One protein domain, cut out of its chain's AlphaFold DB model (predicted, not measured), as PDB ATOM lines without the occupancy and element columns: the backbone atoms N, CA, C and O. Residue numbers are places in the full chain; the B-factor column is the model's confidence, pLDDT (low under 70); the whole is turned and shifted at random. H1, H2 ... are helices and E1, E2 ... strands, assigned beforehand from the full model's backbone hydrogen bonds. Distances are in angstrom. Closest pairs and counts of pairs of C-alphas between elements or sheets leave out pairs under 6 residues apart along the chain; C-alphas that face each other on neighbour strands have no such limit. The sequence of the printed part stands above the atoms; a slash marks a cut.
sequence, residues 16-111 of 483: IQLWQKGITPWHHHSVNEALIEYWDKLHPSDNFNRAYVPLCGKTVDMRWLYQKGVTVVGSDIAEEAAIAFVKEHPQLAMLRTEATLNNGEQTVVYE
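AT A GLANCE: This is residues 16 to 111 of the 483 residues of the protein "Hypothetical protein" of Spirometra erinaceieuropaei (UniProt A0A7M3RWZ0). A small parallel pair of strands, E1 and E2, lies near the middle with helix H4 packed on it, while an antiparallel hairpin, E3 and E4, makes one end of the long axis and the short helices H2 and H3 make the other. H1 packs on H5, and a long stretch, residues 21 to 32, runs along one side from H1 to H2; residues 40 to 47 and 101 to 106 stick out. The printed part has 96 residues, in the order H1 H2 H3 E1 H4 E2 H5 E3 E4, and its class is mixed, helices and strands. It is only just compact, close to loose, with a radius of gyration of the C-alphas of 14.8 A and spans of 41 by 31 by 25 A.

IN THESE COORDINATES: E1 is residues 50 to 54, 13.2 A long, beginning at C-alpha 50 (403.034, 310.207, 345.562), and E2 is residues 71 to 75, 13.7 A. H4 is residues 61 to 67, and H5, residues 79 to 88, is 14.4 A. H1 is residues 16 to 20, with C-alpha 16 at (382.963, 300.765, 361.430); H2 is residues 33 to 37 and H3 residues 39 to 42. E3 is residues 97 to 102, 15.9 A, and E4, residues 105 to 110, 15.7 A, ends at C-alpha 110 (388.647, 319.940, 356.432).

HOW THE PARTS SIT: E1 and E2 are parallel at 15 degrees, with N 51 and O 71 2.8 A apart, within hydrogen-bond range. E1, H4 and E2 form a strand-helix-strand unit, two parallel neighbour strands with a helix between, and its crossover is right-handed. The closest C-alphas of H4 and E2 are those of Tyr 66 and Val 72, 6.2 A apart. H2 and H4 are close but not clearly touching, the closest C-alphas, of Leu 35 and Asp 61, being 8.0 A apart. H1 and H5 touch, closest at the C-alphas of Trp 19 and Glu 80, 6.0 A. The hairpin E3 and E4 is antiparallel at 155 degrees, with N 109 and O 98 2.7 A apart, within hydrogen-bond range. In H1, H2, H4 and H5 every O i to N i+4 pair is within hydrogen-bond range; H3 is too short for such a pair.

THE WHOLE: The C-alphas farthest apart, of Glu 37 and Asn 103, are 42.7 A apart. The printed part has no cut, and the link from H1 to H2 is long. The mean pLDDT of the printed part is 79.0; residues 43 to 48 and 93 to 110 are under 70.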
ATOM      1  N   ILE A  16     383.044 299.664 360.460       83.94
ATOM      2  CA  ILE A  16     382.963 300.765 361.430       83.94
ATOM      3  C   ILE A  16     382.806 300.199 362.846       83.94
ATOM      4  O   ILE A  16     383.567 300.556 363.745       83.94
ATOM      5  N   GLN A  17     381.891 299.246 363.050       83.81
ATOM      6  CA  GLN A  17     381.708 298.634 364.369       83.81
ATOM      7  C   GLN A  17     382.936 297.855 364.850       83.81
ATOM      8  O   GLN A  17     383.218 297.834 366.052       83.81
ATOM      9  N   LEU A  18     383.653 297.186 363.945       85.62
ATOM     10  CA  LEU A  18     384.879 296.467 364.293       85.62
ATOM     11  C   LEU A  18     385.964 297.433 364.784       85.62
ATOM     12  O   LEU A  18     386.581 297.183 365.822       85.62
ATOM     13  N   TRP A  19     386.133 298.567 364.103       88.44
ATOM     14  CA  TRP A  19     387.050 299.630 364.508       88.44
ATOM     15  C   TRP A  19     386.658 300.285 365.838       88.44
ATOM     16  O   TRP A  19     387.510 300.423 366.717       88.44
ATOM     17  N   GLN A  20     385.372 300.579 366.050       85.88
ATOM     18  CA  GLN A  20     384.844 301.101 367.321       85.88
ATOM     19  C   GLN A  20     385.095 300.166 368.505       85.88
ATOM     20  O   GLN A  20     385.401 300.611 369.610       85.88
ATOM     21  N   LYS A  21     384.990 298.855 368.273       85.81
ATOM     22  CA  LYS A  21     385.251 297.820 369.283       85.81
ATOM     23  C   LYS A  21     386.744 297.496 369.431       85.81
ATOM     24  O   LYS A  21     387.094 296.659 370.259       85.81
ATOM     25  N   GLY A  22     387.621 298.136 368.652       85.94
ATOM     26  CA  GLY A  22     389.067 297.898 368.663       85.94
ATOM     27  C   GLY A  22     389.481 296.526 368.117       85.94
ATOM     28  O   GLY A  22     390.575 296.048 368.409       85.94
ATOM     29  N   ILE A  23     388.614 295.869 367.346       86.38
ATOM     30  CA  ILE A  23     388.835 294.531 366.798       86.38
ATOM     31  C   ILE A  23     389.415 294.673 365.388       86.38
ATOM     32  O   ILE A  23     388.680 294.854 364.423       86.38
ATOM     33  N   THR A  24     390.740 294.562 365.259       89.00
ATOM     34  CA  THR A  24     391.450 294.743 363.976       89.00
ATOM     35  C   THR A  24     392.363 293.553 363.632       89.00
ATOM     36  O   THR A  24     393.582 293.721 363.570       89.00
ATOM     37  N   PRO A  25     391.832 292.333 363.423       87.25
ATOM     38  CA  PRO A  25     392.642 291.130 363.181       87.25
ATOM     39  C   PRO A  25     393.440 291.155 361.868       87.25
ATOM     40  O   PRO A  25     394.380 290.386 361.719       87.25
ATOM     41  N   TRP A  26     393.075 292.029 360.926       86.56
ATOM     42  CA  TRP A  26     393.797 292.258 359.669       86.56
ATOM     43  C   TRP A  26     394.974 293.233 359.809       86.56
ATOM     44  O   TRP A  26     395.745 293.408 358.868       86.56
ATOM     45  N   HIS A  27     395.095 293.932 360.941       90.00
ATOM     46  CA  HIS A  27     396.152 294.917 361.119       90.00
ATOM     47  C   HIS A  27     397.481 294.233 361.449       90.00
ATOM     48  O   HIS A  27     397.599 293.524 362.447       90.00
ATOM     49  N   HIS A  28     398.498 294.522 360.642       90.00
ATOM     50  CA  HIS A  28     399.873 294.119 360.898       90.00
ATOM     51  C   HIS A  28     400.659 295.269 361.541       90.00
ATOM     52  O   HIS A  28     400.581 296.415 361.099       90.00
ATOM     53  N   HIS A  29     401.435 294.950 362.582       89.81
ATOM     54  CA  HIS A  29     402.262 295.925 363.309       89.81
ATOM     55  C   HIS A  29     403.617 296.209 362.643       89.81
ATOM     56  O   HIS A  29     404.296 297.173 363.003       89.81
ATOM     57  N   SER A  30     404.025 295.370 361.693       91.81
ATOM     58  CA  SER A  30     405.222 295.535 360.874       91.81
ATOM     59  C   SER A  30     404.850 295.980 359.463       91.81
ATOM     60  O   SER A  30     403.742 295.727 358.994       91.81
ATOM     61  N   VAL A  31     405.795 296.645 358.795       92.50
ATOM     62  CA  VAL A  31     405.663 297.000 357.374       92.50
ATOM     63  C   VAL A  31     405.516 295.717 356.563       92.50
ATOM     64  O   VAL A  31     406.175 294.721 356.869       92.50
ATOM     65  N   ASN A  32     404.655 295.739 355.549       93.31
ATOM     66  CA  ASN A  32     404.431 294.597 354.676       93.31
ATOM     67  C   ASN A  32     405.753 294.151 354.026       93.31
ATOM     68  O   ASN A  32     406.430 294.940 353.366       93.31
ATOM     69  N   GLU A  33     406.127 292.884 354.208       92.88
ATOM     70  CA  GLU A  33     407.419 292.355 353.751       92.88
ATOM     71  C   GLU A  33     407.583 292.455 352.230       92.88
ATOM     72  O   GLU A  33     408.649 292.844 351.752       92.88
ATOM     73  N   ALA A  34     406.507 292.229 351.470       91.06
ATOM     74  CA  ALA A  34     406.527 292.377 350.020       91.06
ATOM     75  C   ALA A  34     406.741 293.843 349.604       91.06
ATOM     76  O   ALA A  34     407.445 294.123 348.636       91.06
ATOM     77  N   LEU A  35     406.200 294.811 350.352       89.75
ATOM     78  CA  LEU A  35     406.456 296.226 350.071       89.75
ATOM     79  C   LEU A  35     407.946 296.565 350.210       89.75
ATOM     80  O   LEU A  35     408.463 297.351 349.418       89.75
ATOM     81  N   ILE A  36     408.637 295.962 351.182       90.12
ATOM     82  CA  ILE A  36     410.084 296.124 351.370       90.12
ATOM     83  C   ILE A  36     410.848 295.427 350.240       90.12
ATOM     84  O   ILE A  36     411.720 296.045 349.630       90.12
ATOM     85  N   GLU A  37     410.514 294.169 349.948       92.12
ATOM     86  CA  GLU A  37     411.196 293.339 348.946       92.12
ATOM     87  C   GLU A  37     411.119 293.944 347.537       92.12
ATOM     88  O   GLU A  37     412.105 293.971 346.800       92.12
ATOM     89  N   TYR A  38     409.951 294.465 347.159       88.88
ATOM     90  CA  TYR A  38     409.698 294.979 345.814       88.88
ATOM     91  C   TYR A  38     409.873 296.498 345.696       88.88
ATOM     92  O   TYR A  38     409.656 297.045 344.613       88.88
ATOM     93  N   TRP A  39     410.309 297.185 346.757       87.25
ATOM     94  CA  TRP A  39     410.430 298.646 346.784       87.25
ATOM     95  C   TRP A  39     411.268 299.203 345.635       87.25
ATOM     96  O   TRP A  39     410.807 300.068 344.891       87.25
ATOM     97  N   ASP A  40     412.475 298.671 345.450       83.50
ATOM     98  CA  ASP A  40     413.412 299.170 344.440       83.50
ATOM     99  C   ASP A  40     412.903 298.914 343.009       83.50
ATOM    100  O   ASP A  40     413.246 299.647 342.082       83.50
ATOM    101  N   LYS A  41     412.020 297.919 342.826       82.69
ATOM    102  CA  LYS A  41     411.350 297.637 341.544       82.69
ATOM    103  C   LYS A  41     410.123 298.520 341.308       82.69
ATOM    104  O   LYS A  41     409.803 298.800 340.158       82.69
ATOM    105  N   LEU A  42     409.439 298.944 342.374       75.44
ATOM    106  CA  LEU A  42     408.304 299.876 342.331       75.44
ATOM    107  C   LEU A  42     408.755 301.339 342.208       75.44
ATOM    108  O   LEU A  42     408.010 302.165 341.682       75.44
ATOM    109  N   HIS A  43     409.988 301.649 342.623       69.94
ATOM    110  CA  HIS A  43     410.603 302.976 342.544       69.94
ATOM    111  C   HIS A  43     411.793 303.073 341.545       69.94
ATOM    112  O   HIS A  43     412.880 303.521 341.919       69.94
ATOM    113  N   PRO A  44     411.646 302.702 340.255       56.75
ATOM    114  CA  PRO A  44     412.760 302.709 339.304       56.75
ATOM    115  C   PRO A  44     413.007 304.069 338.617       56.75
ATOM    116  O   PRO A  44     413.891 304.164 337.769       56.75
ATOM    117  N   SER A  45     412.240 305.128 338.916       55.69
ATOM    118  CA  SER A  45     412.365 306.433 338.234       55.69
ATOM    119  C   SER A  45     412.063 307.635 339.140       55.69
ATOM    120  O   SER A  45     411.233 307.544 340.042       55.69
ATOM    121  N   ASP A  46     412.698 308.780 338.851       57.97
ATOM    122  CA  ASP A  46     412.629 310.078 339.569       57.97
ATOM    123  C   ASP A  46     411.217 310.719 339.679       57.97
ATOM    124  O   ASP A  46     411.074 311.865 340.107       57.97
ATOM    125  N   ASN A  47     410.152 310.005 339.300       58.25
ATOM    126  CA  ASN A  47     408.782 310.521 339.222       58.25
ATOM    127  C   ASN A  47     407.800 309.925 340.244       58.25
ATOM    128  O   ASN A  47     406.654 310.382 340.306       58.25
ATOM    129  N   PHE A  48     408.197 308.955 341.074       67.62
ATOM    130  CA  PHE A  48     407.294 308.380 342.079       67.62
ATOM    131  C   PHE A  48     407.238 309.231 343.359       67.62
ATOM    132  O   PHE A  48     407.740 308.878 344.420       67.62
ATOM    133  N   ASN A  49     406.593 310.394 343.259       78.94
ATOM    134  CA  ASN A  49     406.524 311.366 344.356       78.94
ATOM    135  C   ASN A  49     405.274 311.217 345.237       78.94
ATOM    136  O   ASN A  49     405.167 311.893 346.267       78.94
ATOM    137  N   ARG A  50     404.303 310.375 344.843       86.06
ATOM    138  CA  ARG A  50     403.034 310.207 345.562       86.06
ATOM    139  C   ARG A  50     402.519 308.764 345.545       86.06
ATOM    140  O   ARG A  50     402.443 308.163 344.483       86.06
ATOM    141  N   ALA A  51     402.090 308.267 346.703       88.31
ATOM    142  CA  ALA A  51     401.444 306.971 346.884       88.31
ATOM    143  C   ALA A  51     400.012 307.150 347.404       88.31
ATOM    144  O   ALA A  51     399.763 307.981 348.280       88.31
ATOM    145  N   TYR A  52     399.085 306.356 346.874       90.44
ATOM    146  CA  TYR A  52     397.715 306.258 347.368       90.44
ATOM    147  C   TYR A  52     397.501 304.881 348.000       90.44
ATOM    148  O   TYR A  52     397.834 303.871 347.383       90.44
ATOM    149  N   VAL A  53     396.965 304.849 349.219       92.38
ATOM    150  CA  VAL A  53     396.690 303.624 349.977       92.38
ATOM    151  C   VAL A  53     395.181 303.551 350.230       92.38
ATOM    152  O   VAL A  53     394.682 304.234 351.126       92.38
ATOM    153  N   PRO A  54     394.425 302.793 349.419       92.19
ATOM    154  CA  PRO A  54     392.995 302.616 349.640       92.19
ATOM    155  C   PRO A  54     392.744 301.707 350.844       92.19
ATOM    156  O   PRO A  54     393.508 300.767 351.063       92.19
ATOM    157  N   LEU A  55     391.659 301.963 351.579       90.38
ATOM    158  CA  LEU A  55     391.261 301.197 352.773       90.38
ATOM    159  C   LEU A  55     392.430 301.077 353.763       90.38
ATOM    160  O   LEU A  55     392.801 299.990 354.210       90.38
ATOM    161  N   CYS A  56     393.099 302.206 354.010       92.50
ATOM    162  CA  CYS A  56     394.419 302.219 354.630       92.50
ATOM    163  C   CYS A  56     394.415 301.794 356.099       92.50
ATOM    164  O   CYS A  56     395.472 301.461 356.647       92.50
ATOM    165  N   GLY A  57     393.256 301.827 356.752       92.00
ATOM    166  CA  GLY A  57     393.113 301.632 358.176       92.00
ATOM    167  C   GLY A  57     394.128 302.478 358.942       92.00
ATOM    168  O   GLY A  57     394.207 303.698 358.799       92.00
ATOM    169  N   LYS A  58     394.972 301.785 359.711       92.06
ATOM    170  CA  LYS A  58     396.143 302.360 360.384       92.06
ATOM    171  C   LYS A  58     397.471 301.750 359.921       92.06
ATOM    172  O   LYS A  58     398.390 301.601 360.720       92.06
ATOM    173  N   THR A  59     397.581 301.322 358.661       94.06
ATOM    174  CA  THR A  59     398.780 300.600 358.205       94.06
ATOM    175  C   THR A  59     400.070 301.394 358.436       94.06
ATOM    176  O   THR A  59     400.196 302.556 358.042       94.06
ATOM    177  N   VAL A  60     401.068 300.736 359.031       92.62
ATOM    178  CA  VAL A  60     402.405 301.303 359.251       92.62
ATOM    179  C   VAL A  60     403.163 301.544 357.938       92.62
ATOM    180  O   VAL A  60     404.105 302.342 357.906       92.62
ATOM    181  N   ASP A  61     402.708 300.943 356.836       93.38
ATOM    182  CA  ASP A  61     403.260 301.126 355.491       93.38
ATOM    183  C   ASP A  61     403.213 302.595 355.054       93.38
ATOM    184  O   ASP A  61     404.169 303.107 354.472       93.38
ATOM    185  N   MET A  62     402.144 303.323 355.403       92.69
ATOM    186  CA  MET A  62     402.010 304.747 355.069       92.69
ATOM    187  C   MET A  62     403.127 305.588 355.693       92.69
ATOM    188  O   MET A  62     403.683 306.481 355.049       92.69
ATOM    189  N   ARG A  63     403.500 305.294 356.944       90.31
ATOM    190  CA  ARG A  63     404.624 305.958 357.614       90.31
ATOM    191  C   ARG A  63     405.942 305.617 356.929       90.31
ATOM    192  O   ARG A  63     406.778 306.504 356.754       90.31
ATOM    193  N   TRP A  64     406.137 304.350 356.583       91.56
ATOM    194  CA  TRP A  64     407.358 303.881 355.939       91.56
ATOM    195  C   TRP A  64     407.559 304.542 354.565       91.56
ATOM    196  O   TRP A  64     408.624 305.102 354.308       91.56
ATOM    197  N   LEU A  65     406.505 304.617 353.746       89.88
ATOM    198  CA  LEU A  65     406.497 305.334 352.465       89.88
ATOM    199  C   LEU A  65     406.836 306.823 352.635       89.88
ATOM    200  O   LEU A  65     407.667 307.369 351.907       89.88
ATOM    201  N   TYR A  66     406.255 307.479 353.643       87.12
ATOM    202  CA  TYR A  66     406.556 308.879 353.947       87.12
ATOM    203  C   TYR A  66     408.028 309.095 354.329       87.12
ATOM    204  O   TYR A  66     408.661 310.056 353.891       87.12
ATOM    205  N   GLN A  67     408.611 308.181 355.110       86.19
ATOM    206  CA  GLN A  67     410.029 308.230 355.481       86.19
ATOM    207  C   GLN A  67     410.968 308.023 354.285       86.19
ATOM    208  O   GLN A  67     412.088 308.533 354.306       86.19
ATOM    209  N   LYS A  68     410.508 307.338 353.232       86.62
ATOM    210  CA  LYS A  68     411.214 307.215 351.948       86.62
ATOM    211  C   LYS A  68     411.108 308.465 351.066       86.62
ATOM    212  O   LYS A  68     411.697 308.490 349.993       86.62
ATOM    213  N   GLY A  69     410.420 309.517 351.521       85.69
ATOM    214  CA  GLY A  69     410.286 310.786 350.801       85.69
ATOM    215  C   GLY A  69     409.060 310.872 349.892       85.69
ATOM    216  O   GLY A  69     408.921 311.852 349.162       85.69
ATOM    217  N   VAL A  70     408.154 309.891 349.950       87.19
ATOM    218  CA  VAL A  70     406.932 309.861 349.135       87.19
ATOM    219  C   VAL A  70     405.796 310.611 349.833       87.19
ATOM    220  O   VAL A  70     405.580 310.488 351.038       87.19
ATOM    221  N   THR A  71     405.018 311.385 349.077       86.81
ATOM    222  CA  THR A  71     403.765 311.972 349.578       86.81
ATOM    223  C   THR A  71     402.697 310.885 349.656       86.81
ATOM    224  O   THR A  71     402.368 310.290 348.638       86.81
ATOM    225  N   VAL A  72     402.113 310.629 350.823       89.19
ATOM    226  CA  VAL A  72     401.148 309.529 350.991       89.19
ATOM    227  C   VAL A  72     399.738 310.072 351.195       89.19
ATOM    228  O   VAL A  72     399.539 311.002 351.975       89.19
ATOM    229  N   VAL A  73     398.764 309.487 350.500       89.56
ATOM    230  CA  VAL A  73     397.330 309.735 350.687       89.56
ATOM    231  C   VAL A  73     396.666 308.407 351.033       89.56
ATOM    232  O   VAL A  73     396.712 307.480 350.234       89.56
ATOM    233  N   GLY A  74     396.067 308.309 352.216       88.44
ATOM    234  CA  GLY A  74     395.273 307.153 352.628       88.44
ATOM    235  C   GLY A  74     393.785 307.484 352.616       88.44
ATOM    236  O   GLY A  74     393.419 308.621 352.915       88.44
ATOM    237  N   SER A  75     392.938 306.515 352.281       88.31
ATOM    238  CA  SER A  75     391.486 306.621 352.454       88.31
ATOM    239  C   SER A  75     390.971 305.443 353.270       88.31
ATOM    240  O   SER A  75     391.363 304.308 353.025       88.31
ATOM    241  N   ASP A  76     390.096 305.704 354.234       87.81
ATOM    242  CA  ASP A  76     389.405 304.665 354.995       87.81
ATOM    243  C   ASP A  76     387.981 305.126 355.317       87.81
ATOM    244  O   ASP A  76     387.700 306.326 355.323       87.81
ATOM    245  N   ILE A  77     387.087 304.167 355.541       82.12
ATOM    246  CA  ILE A  77     385.688 304.419 355.885       82.12
ATOM    247  C   ILE A  77     385.492 304.605 357.396       82.12
ATOM    248  O   ILE A  77     384.547 305.274 357.805       82.12
ATOM    249  N   ALA A  78     386.365 304.029 358.225       85.94
ATOM    250  CA  ALA A  78     386.282 304.118 359.675       85.94
ATOM    251  C   ALA A  78     387.124 305.289 360.203       85.94
ATOM    252  O   ALA A  78     388.353 305.302 360.090       85.94
ATOM    253  N   GLU A  79     386.465 306.261 360.833       79.44
ATOM    254  CA  GLU A  79     387.112 307.428 361.445       79.44
ATOM    255  C   GLU A  79     388.136 307.010 362.514       79.44
ATOM    256  O   GLU A  79     389.248 307.546 362.594       79.44
ATOM    257  N   GLU A  80     387.803 305.987 363.300       83.94
ATOM    258  CA  GLU A  80     388.640 305.463 364.375       83.94
ATOM    259  C   GLU A  80     389.981 304.931 363.855       83.94
ATOM    260  O   GLU A  80     390.977 304.966 364.582       83.94
ATOM    261  N   ALA A  81     390.046 304.501 362.590       86.06
ATOM    262  CA  ALA A  81     391.283 304.065 361.960       86.06
ATOM    263  C   ALA A  81     392.271 305.224 361.774       86.06
ATOM    264  O   ALA A  81     393.444 305.117 362.152       86.06
ATOM    265  N   ALA A  82     391.783 306.364 361.276       83.62
ATOM    266  CA  ALA A  82     392.580 307.575 361.109       83.62
ATOM    267  C   ALA A  82     393.015 308.149 362.467       83.62
ATOM    268  O   ALA A  82     394.184 308.512 362.642       83.62
ATOM    269  N   ILE A  83     392.112 308.173 363.454       81.50
ATOM    270  CA  ILE A  83     392.422 308.611 364.825       81.50
ATOM    271  C   ILE A  83     393.510 307.722 365.441       81.50
ATOM    272  O   ILE A  83     394.485 308.236 366.001       81.50
ATOM    273  N   ALA A  84     393.377 306.396 365.324       85.69
ATOM    274  CA  ALA A  84     394.363 305.448 365.835       85.69
ATOM    275  C   ALA A  84     395.734 305.644 365.171       85.69
ATOM    276  O   ALA A  84     396.739 305.732 365.874       85.69
ATOM    277  N   PHE A  85     395.780 305.808 363.846       88.12
ATOM    278  CA  PHE A  85     397.020 306.052 363.105       88.12
ATOM    279  C   PHE A  85     397.744 307.331 363.560       88.12
ATOM    280  O   PHE A  85     398.948 307.311 363.821       88.12
ATOM    281  N   VAL A  86     397.017 308.446 363.714       82.38
ATOM    282  CA  VAL A  86     397.585 309.728 364.179       82.38
ATOM    283  C   VAL A  86     398.117 309.602 365.607       82.38
ATOM    284  O   VAL A  86     399.213 310.081 365.909       82.38
ATOM    285  N   LYS A  87     397.362 308.931 366.485       81.62
ATOM    286  CA  LYS A  87     397.754 308.692 367.879       81.62
ATOM    287  C   LYS A  87     399.021 307.843 367.977       81.62
ATOM    288  O   LYS A  87     399.872 308.119 368.820       81.62
ATOM    289  N   GLU A  88     399.160 306.836 367.121       83.94
ATOM    290  CA  GLU A  88     400.329 305.954 367.068       83.94
ATOM    291  C   GLU A  88     401.552 306.629 366.407       83.94
ATOM    292  O   GLU A  88     402.693 306.197 366.612       83.94
ATOM    293  N   HIS A  89     401.362 307.715 365.644       81.00
ATOM    294  CA  HIS A  89     402.428 308.405 364.902       81.00
ATOM    295  C   HIS A  89     402.426 309.947 365.048       81.00
ATOM    296  O   HIS A  89     402.425 310.663 364.041       81.00
ATOM    297  N   PRO A  90     402.547 310.497 366.272       72.88
ATOM    298  CA  PRO A  90     402.437 311.940 366.542       72.88
ATOM    299  C   PRO A  90     403.522 312.811 365.880       72.88
ATOM    300  O   PRO A  90     403.392 314.032 365.792       72.88
ATOM    301  N   GLN A  91     404.622 312.205 365.431       70.69
ATOM    302  CA  GLN A  91     405.713 312.873 364.721       70.69
ATOM    303  C   GLN A  91     405.396 313.209 363.255       70.69
ATOM    304  O   GLN A  91     406.138 313.981 362.645       70.69
ATOM    305  N   LEU A  92     404.342 312.629 362.673       73.25
ATOM    306  CA  LEU A  92     403.937 312.911 361.298       73.25
ATOM    307  C   LEU A  92     403.090 314.189 361.251       73.25
ATOM    308  O   LEU A  92     402.140 314.356 362.009       73.25
ATOM    309  N   ALA A  93     403.428 315.105 360.341       60.78
ATOM    310  CA  ALA A  93     402.589 316.265 360.064       60.78
ATOM    311  C   ALA A  93     401.425 315.828 359.162       60.78
ATOM    312  O   ALA A  93     401.586 315.762 357.944       60.78
ATOM    313  N   MET A  94     400.279 315.498 359.758       60.75
ATOM    314  CA  MET A  94     399.086 315.067 359.026       60.75
ATOM    315  C   MET A  94     398.078 316.206 358.855       60.75
ATOM    316  O   MET A  94     397.872 317.012 359.761       60.75
ATOM    317  N   LEU A  95     397.444 316.245 357.683       56.09
ATOM    318  CA  LEU A  95     396.243 317.033 357.428       56.09
ATOM    319  C   LEU A  95     395.049 316.074 357.518       56.09
ATOM    320  O   LEU A  95     394.938 315.176 356.684       56.09
ATOM    321  N   ARG A  96     394.178 316.238 358.519       56.31
ATOM    322  CA  ARG A  96     392.926 315.477 358.591       56.31
ATOM    323  C   ARG A  96     391.945 316.041 357.564       56.31
ATOM    324  O   ARG A  96     391.783 317.254 357.458       56.31
ATOM    325  N   THR A  97     391.339 315.159 356.780       51.88
ATOM    326  CA  THR A  97     390.343 315.507 355.762       51.88
ATOM    327  C   THR A  97     389.204 314.511 355.875       51.88
ATOM    328  O   THR A  97     389.448 313.313 355.765       51.88
ATOM    329  N   GLU A  98     387.986 314.989 356.090       54.09
ATOM    330  CA  GLU A  98     386.790 314.151 356.157       54.09
ATOM    331  C   GLU A  98     385.931 314.408 354.928       54.09
ATOM    332  O   GLU A  98     385.740 315.550 354.530       54.09
ATOM    333  N   ALA A  99     385.428 313.359 354.285       53.81
ATOM    334  CA  ALA A  99     384.554 313.487 353.126       53.81
ATOM    335  C   ALA A  99     383.183 312.904 353.455       53.81
ATOM    336  O   ALA A  99     383.052 311.699 353.645       53.81
ATOM    337  N   THR A 100     382.158 313.750 353.503       53.78
ATOM    338  CA  THR A 100     380.764 313.336 353.673       53.78
ATOM    339  C   THR A 100     380.091 313.283 352.303       53.78
ATOM    340  O   THR A 100     380.048 314.275 351.572       53.78
ATOM    341  N   LEU A 101     379.572 312.117 351.927       48.06
ATOM    342  CA  LEU A 101     378.766 311.944 350.719       48.06
ATOM    343  C   LEU A 101     377.293 312.137 351.090       48.06
ATOM    344  O   LEU A 101     376.681 311.237 351.655       48.06
ATOM    345  N   ASN A 102     376.723 313.297 350.762       47.34
ATOM    346  CA  ASN A 102     375.288 313.539 350.905       47.34
ATOM    347  C   ASN A 102     374.656 313.487 349.510       47.34
ATOM    348  O   ASN A 102     374.912 314.361 348.689       47.34
ATOM    349  N   ASN A 103     373.857 312.452 349.225       50.88
ATOM    350  CA  ASN A 103     373.004 312.333 348.030       50.88
ATOM    351  C   ASN A 103     373.650 312.781 346.695       50.88
ATOM    352  O   ASN A 103     373.050 313.531 345.931       50.88
ATOM    353  N   GLY A 104     374.867 312.310 346.404       52.69
ATOM    354  CA  GLY A 104     375.560 312.578 345.136       52.69
ATOM    355  C   GLY A 104     376.411 313.854 345.099       52.69
ATOM    356  O   GLY A 104     377.189 314.015 344.162       52.69
ATOM    357  N   GLU A 105     376.359 314.710 346.123       52.69
ATOM    358  CA  GLU A 105     377.327 315.795 346.310       52.69
ATOM    359  C   GLU A 105     378.370 315.398 347.363       52.69
ATOM    360  O   GLU A 105     378.086 315.189 348.547       52.69
ATOM    361  N   GLN A 106     379.616 315.266 346.911       49.59
ATOM    362  CA  GLN A 106     380.761 314.979 347.766       49.59
ATOM    363  C   GLN A 106     381.161 316.264 348.507       49.59
ATOM    364  O   GLN A 106     381.783 317.155 347.930       49.59
ATOM    365  N   THR A 107     380.804 316.375 349.787       49.31
ATOM    366  CA  THR A 107     381.208 317.503 350.635       49.31
ATOM    367  C   THR A 107     382.401 317.087 351.486       49.31
ATOM    368  O   THR A 107     382.265 316.331 352.441       49.31
ATOM    369  N   VAL A 108     383.591 317.575 351.141       55.31
ATOM    370  CA  VAL A 108     384.809 317.349 351.931       55.31
ATOM    371  C   VAL A 108     384.952 318.450 352.987       55.31
ATOM    372  O   VAL A 108     385.142 319.618 352.643       55.31
ATOM    373  N   VAL A 109     384.860 318.088 354.266       58.19
ATOM    374  CA  VAL A 109     385.083 318.957 355.425       58.19
ATOM    375  C   VAL A 109     386.529 318.802 355.907       58.19
ATOM    376  O   VAL A 109     386.998 317.716 356.240       58.19
ATOM    377  N   TYR A 110     387.269 319.911 355.940       61.53
ATOM    378  CA  TYR A 110     388.647 319.940 356.432       61.53
ATOM    379  C   TYR A 110     388.687 320.445 357.874       61.53
ATOM    380  O   TYR A 110     388.382 321.614 358.139       61.53
ATOM    381  N   GLU A 111     389.143 319.606 358.800       70.00
ATOM    382  CA  GLU A 111     389.477 320.028 360.159       70.00
ATOM    383  C   GLU A 111     390.933 320.487 360.220       70.00
ATOM    384  O   GLU A 111     391.869 319.752 359.904       70.00
TER     385      GLU A 111